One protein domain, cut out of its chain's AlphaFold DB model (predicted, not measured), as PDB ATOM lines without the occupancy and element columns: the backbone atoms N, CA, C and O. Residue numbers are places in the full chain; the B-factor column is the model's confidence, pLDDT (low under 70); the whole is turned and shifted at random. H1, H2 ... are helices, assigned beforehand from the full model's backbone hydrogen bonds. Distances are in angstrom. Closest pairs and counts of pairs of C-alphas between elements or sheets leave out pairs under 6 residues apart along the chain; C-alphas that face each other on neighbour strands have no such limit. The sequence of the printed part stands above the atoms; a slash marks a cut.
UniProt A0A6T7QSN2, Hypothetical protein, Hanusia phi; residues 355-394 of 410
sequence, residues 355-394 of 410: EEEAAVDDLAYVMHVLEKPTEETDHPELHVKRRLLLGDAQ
ATOM      1  N   GLU A 355     245.667 166.264 255.966       53.72
ATOM      2  CA  GLU A 355     246.868 166.904 255.398       53.72
ATOM      3  C   GLU A 355     247.101 166.579 253.915       53.72
ATOM      4  O   GLU A 355     247.642 167.403 253.183       53.72
ATOM      5  N   GLU A 356     246.715 165.382 253.464       54.41
ATOM      6  CA  GLU A 356     246.970 164.945 252.084       54.41
ATOM      7  C   GLU A 356     245.941 165.536 251.106       54.41
ATOM      8  O   GLU A 356     246.295 165.859 249.976       54.41
ATOM      9  N   GLU A 357     244.700 165.757 251.560       58.59
ATOM     10  CA  GLU A 357     243.647 166.421 250.776       58.59
ATOM     11  C   GLU A 357     243.980 167.907 250.541       58.59
ATOM     12  O   GLU A 357     243.938 168.367 249.404       58.59
ATOM     13  N   ALA A 358     244.460 168.627 251.564       65.31
ATOM     14  CA  ALA A 358     244.760 170.060 251.458       65.31
ATOM     15  C   ALA A 358     245.864 170.392 250.433       65.31
ATOM     16  O   ALA A 358     245.730 171.334 249.656       65.31
ATOM     17  N   ALA A 359     246.944 169.604 250.375       65.00
ATOM     18  CA  ALA A 359     248.029 169.851 249.421       65.00
ATOM     19  C   ALA A 359     247.615 169.575 247.964       65.00
ATOM     20  O   ALA A 359     248.131 170.205 247.037       65.00
ATOM     21  N   VAL A 360     246.706 168.618 247.751       70.94
ATOM     22  CA  VAL A 360     246.146 168.319 246.426       70.94
ATOM     23  C   VAL A 360     245.172 169.416 246.003       70.94
ATOM     24  O   VAL A 360     245.209 169.828 244.843       70.94
ATOM     25  N   ASP A 361     244.371 169.930 246.933       73.50
ATOM     26  CA  ASP A 361     243.435 171.027 246.684       73.50
ATOM     27  C   ASP A 361     244.164 172.335 246.348       73.50
ATOM     28  O   ASP A 361     243.808 173.001 245.374       73.50
ATOM     29  N   ASP A 362     245.246 172.661 247.062       75.50
ATOM     30  CA  ASP A 362     246.097 173.816 246.748       75.50
ATOM     31  C   ASP A 362     246.704 173.701 245.343       75.50
ATOM     32  O   ASP A 362     246.753 174.670 244.577       75.50
ATOM     33  N   LEU A 363     247.138 172.496 244.965       76.81
ATOM     34  CA  LEU A 363     247.682 172.228 243.638       76.81
ATOM     35  C   LEU A 363     246.620 172.382 242.546       76.81
ATOM     36  O   LEU A 363     246.871 173.015 241.517       76.81
ATOM     37  N   ALA A 364     245.437 171.814 242.781       82.56
ATOM     38  CA  ALA A 364     244.297 171.906 241.881       82.56
ATOM     39  C   ALA A 364     243.845 173.361 241.714       82.56
ATOM     40  O   ALA A 364     243.558 173.785 240.594       82.56
ATOM     41  N   TYR A 365     243.866 174.150 242.790       84.75
ATOM     42  CA  TYR A 365     243.567 175.578 242.750       84.75
ATOM     43  C   TYR A 365     244.580 176.349 241.896       84.75
ATOM     44  O   TYR A 365     244.185 177.117 241.018       84.75
ATOM     45  N   VAL A 366     245.884 176.108 242.073       84.38
ATOM     46  CA  VAL A 366     246.921 176.751 241.245       84.38
ATOM     47  C   VAL A 366     246.750 176.394 239.766       84.38
ATOM     48  O   VAL A 366     246.825 177.283 238.914       84.38
ATOM     49  N   MET A 367     246.482 175.123 239.448       84.06
ATOM     50  CA  MET A 367     246.197 174.703 238.071       84.06
ATOM     51  C   MET A 367     244.954 175.403 237.511       84.06
ATOM     52  O   MET A 367     245.016 175.963 236.417       84.06
ATOM     53  N   HIS A 368     243.863 175.433 238.282       89.00
ATOM     54  CA  HIS A 368     242.613 176.084 237.896       89.00
ATOM     55  C   HIS A 368     242.822 177.570 237.580       89.00
ATOM     56  O   HIS A 368     242.421 178.046 236.517       89.00
ATOM     57  N   VAL A 369     243.517 178.298 238.457       88.31
ATOM     58  CA  VAL A 369     243.807 179.729 238.277       88.31
ATOM     59  C   VAL A 369     244.705 179.976 237.057       88.31
ATOM     60  O   VAL A 369     244.531 180.969 236.339       88.31
ATOM     61  N   LEU A 370     245.666 179.090 236.783       86.88
ATOM     62  CA  LEU A 370     246.544 179.214 235.615       86.88
ATOM     63  C   LEU A 370     245.793 178.973 234.299       86.88
ATOM     64  O   LEU A 370     246.002 179.737 233.352       86.88
ATOM     65  N   GLU A 371     244.892 177.995 234.256       89.81
ATOM     66  CA  GLU A 371     244.152 177.604 233.049       89.81
ATOM     67  C   GLU A 371     242.990 178.557 232.714       89.81
ATOM     68  O   GLU A 371     242.747 178.850 231.543       89.81
ATOM     69  N   LYS A 372     242.318 179.115 233.728       89.88
ATOM     70  CA  LYS A 372     241.147 179.991 233.555       89.88
ATOM     71  C   LYS A 372     241.491 181.290 232.797       89.88
ATOM     72  O   LYS A 372     242.452 181.969 233.172       89.88
ATOM     73  N   PRO A 373     240.750 181.694 231.749       90.25
ATOM     74  CA  PRO A 373     241.061 182.905 230.987       90.25
ATOM     75  C   PRO A 373     240.968 184.173 231.852       90.25
ATOM     76  O   PRO A 373     240.200 184.250 232.812       90.25
ATOM     77  N   THR A 374     241.767 185.195 231.519       86.69
ATOM     78  CA  THR A 374     241.850 186.454 232.290       86.69
ATOM     79  C   THR A 374     240.537 187.231 232.357       86.69
ATOM     80  O   THR A 374     240.369 188.061 233.242       86.69
ATOM     81  N   GLU A 375     239.624 186.983 231.421       90.38
ATOM     82  CA  GLU A 375     238.318 187.647 231.343       90.38
ATOM     83  C   GLU A 375     237.292 187.051 232.320       90.38
ATOM     84  O   GLU A 375     236.369 187.743 232.732       90.38
ATOM     85  N   GLU A 376     237.481 185.794 232.731       84.31
ATOM     86  CA  GLU A 376     236.562 185.057 233.613       84.31
ATOM     87  C   GLU A 376     237.090 184.927 235.051       84.31
ATOM     88  O   GLU A 376     236.430 184.343 235.909       84.31
ATOM     89  N   THR A 377     238.303 185.414 235.326       85.56
ATOM     90  CA  THR A 377     238.948 185.278 236.640       85.56
ATOM     91  C   THR A 377     238.444 186.347 237.602       85.56
ATOM     92  O   THR A 377     238.493 187.541 237.302       85.56
ATOM     93  N   ASP A 378     238.018 185.927 238.791       90.75
ATOM     94  CA  ASP A 378     237.577 186.864 239.821       90.75
ATOM     95  C   ASP A 378     238.757 187.728 240.303       90.75
ATOM     96  O   ASP A 378     239.916 187.313 240.265       90.75
ATOM     97  N   HIS A 379     238.482 188.936 240.809       87.12
ATOM     98  CA  HIS A 379     239.512 189.847 241.333       87.12
ATOM     99  C   HIS A 379     240.575 189.201 242.260       87.12
ATOM    100  O   HIS A 379     241.759 189.512 242.080       87.12
ATOM    101  N   PRO A 380     240.228 188.318 243.224       85.88
ATOM    102  CA  PRO A 380     241.223 187.614 244.036       85.88
ATOM    103  C   PRO A 380     242.051 186.592 243.238       85.88
ATOM    104  O   PRO A 380     243.270 186.544 243.394       85.88
ATOM    105  N   GLU A 381     241.434 185.828 242.335       88.69
ATOM    106  CA  GLU A 381     242.141 184.861 241.483       88.69
ATOM    107  C   GLU A 381     243.096 185.568 240.519       88.69
ATOM    108  O   GLU A 381     244.220 185.118 240.305       88.69
ATOM    109  N   LEU A 382     242.693 186.724 239.987       90.69
ATOM    110  CA  LEU A 382     243.526 187.553 239.121       90.69
ATOM    111  C   LEU A 382     244.771 188.072 239.860       90.69
ATOM    112  O   LEU A 382     245.849 188.171 239.264       90.69
ATOM    113  N   HIS A 383     244.650 188.381 241.158       88.06
ATOM    114  CA  HIS A 383     245.793 188.748 241.997       88.06
ATOM    115  C   HIS A 383     246.779 187.583 242.130       88.06
ATOM    116  O   HIS A 383     247.976 187.764 241.880       88.06
ATOM    117  N   VAL A 384     246.277 186.389 242.458       86.06
ATOM    118  CA  VAL A 384     247.082 185.163 242.574       86.06
ATOM    119  C   VAL A 384     247.738 184.818 241.236       86.06
ATOM    120  O   VAL A 384     248.950 184.622 241.182       86.06
ATOM    121  N   LYS A 385     246.984 184.854 240.132       88.44
ATOM    122  CA  LYS A 385     247.486 184.606 238.773       88.44
ATOM    123  C   LYS A 385     248.617 185.558 238.402       88.44
ATOM    124  O   LYS A 385     249.647 185.126 237.890       88.44
ATOM    125  N   ARG A 386     248.466 186.857 238.689       88.62
ATOM    126  CA  ARG A 386     249.509 187.857 238.416       88.62
ATOM    127  C   ARG A 386     250.772 187.587 239.238       88.62
ATOM    128  O   ARG A 386     251.864 187.688 238.693       88.62
ATOM    129  N   ARG A 387     250.638 187.232 240.519       85.88
ATOM    130  CA  ARG A 387     251.777 186.892 241.392       85.88
ATOM    131  C   ARG A 387     252.477 185.606 240.943       85.88
ATOM    132  O   ARG A 387     253.697 185.612 240.816       85.88
ATOM    133  N   LEU A 388     251.719 184.568 240.589       85.44
ATOM    134  CA  LEU A 388     252.240 183.318 240.022       85.44
ATOM    135  C   LEU A 388     253.043 183.557 238.737       85.44
ATOM    136  O   LEU A 388     254.150 183.039 238.605       85.44
ATOM    137  N   LEU A 389     252.529 184.381 237.819       82.06
ATOM    138  CA  LEU A 389     253.237 184.741 236.582       82.06
ATOM    139  C   LEU A 389     254.515 185.553 236.844       82.06
ATOM    140  O   LEU A 389     255.458 185.480 236.061       82.06
ATOM    141  N   LEU A 390     254.560 186.299 237.949       83.44
ATOM    142  CA  LEU A 390     255.752 187.014 238.415       83.44
ATOM    143  C   LEU A 390     256.718 186.115 239.211       83.44
ATOM    144  O   LEU A 390     257.781 186.584 239.612       83.44
ATOM    145  N   GLY A 391     256.372 184.842 239.443       78.44
ATOM    146  CA  GLY A 391     257.154 183.920 240.271       78.44
ATOM    147  C   GLY A 391     257.155 184.278 241.760       78.44
ATOM    148  O   GLY A 391     258.051 183.860 242.489       78.44
ATOM    149  N   ASP A 392     256.181 185.069 242.209       79.06
ATOM    150  CA  ASP A 392     256.071 185.542 243.582       79.06
ATOM    151  C   ASP A 392     255.121 184.650 244.390       79.06
ATOM    152  O   ASP A 392     253.941 184.533 244.067       79.06
ATOM    153  N   ALA A 393     255.644 184.030 245.449       76.88
ATOM    154  CA  ALA A 393     254.918 183.109 246.324       76.88
ATOM    155  C   ALA A 393     254.277 183.793 247.549       76.88
ATOM    156  O   ALA A 393     253.692 183.111 248.387       76.88
ATOM    157  N   GLN A 394     254.350 185.125 247.670       78.19
ATOM    158  CA  GLN A 394     253.810 185.878 248.818       78.19
ATOM    159  C   GLN A 394     252.285 185.770 249.009       78.19
ATOM    160  O   GLN A 394     251.774 186.209 250.036       78.19
TER     161      GLN A 394
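Overview. This is residues 355 to 394 of the 410 residues of the protein "Hypothetical protein" of Hanusia phi (UniProt A0A6T7QSN2). A long helix, H1, meets the middle of a shorter one, H2, with its last turn and at nearly a right angle, roughly as a T, and residues 355 to 364 of H1 stick out as a free arm. The printed part has 40 residues with two named helices, H1 then H2, and no named strand; its class is all helix. It is elongated, spanning 32 by 20 by 14 A, yet only just compact, close to loose, with a radius of gyration of the C-alphas of 10.7 A.

Arrangement. H1, residues 355 to 371, touches H2, residues 379 to 389, with residues 369 to 370 alone. The closest C-alphas are those of Val 369 and Lys 385, 6.1 A apart. Their lines are about perpendicular, at 89 degrees. In H2 every O i to N i+4 pair is within hydrogen-bond range; in H1, 11 of 13 are.

Along the chain. H1 begins at C-alpha 355 (246.868, 166.904, 255.398) and measures 24.9 A from first to last C-alpha. H2 measures 15.4 A and ends at C-alpha 389 (253.237, 184.741, 236.582).

Size, cuts and confidence. The C-alphas farthest apart, those of Glu 355 and Glu 375, are 32.9 A apart. The link from H1 to H2 is short, and the printed part has no cut. Confidence is low, under 70, at residues 355 to 359.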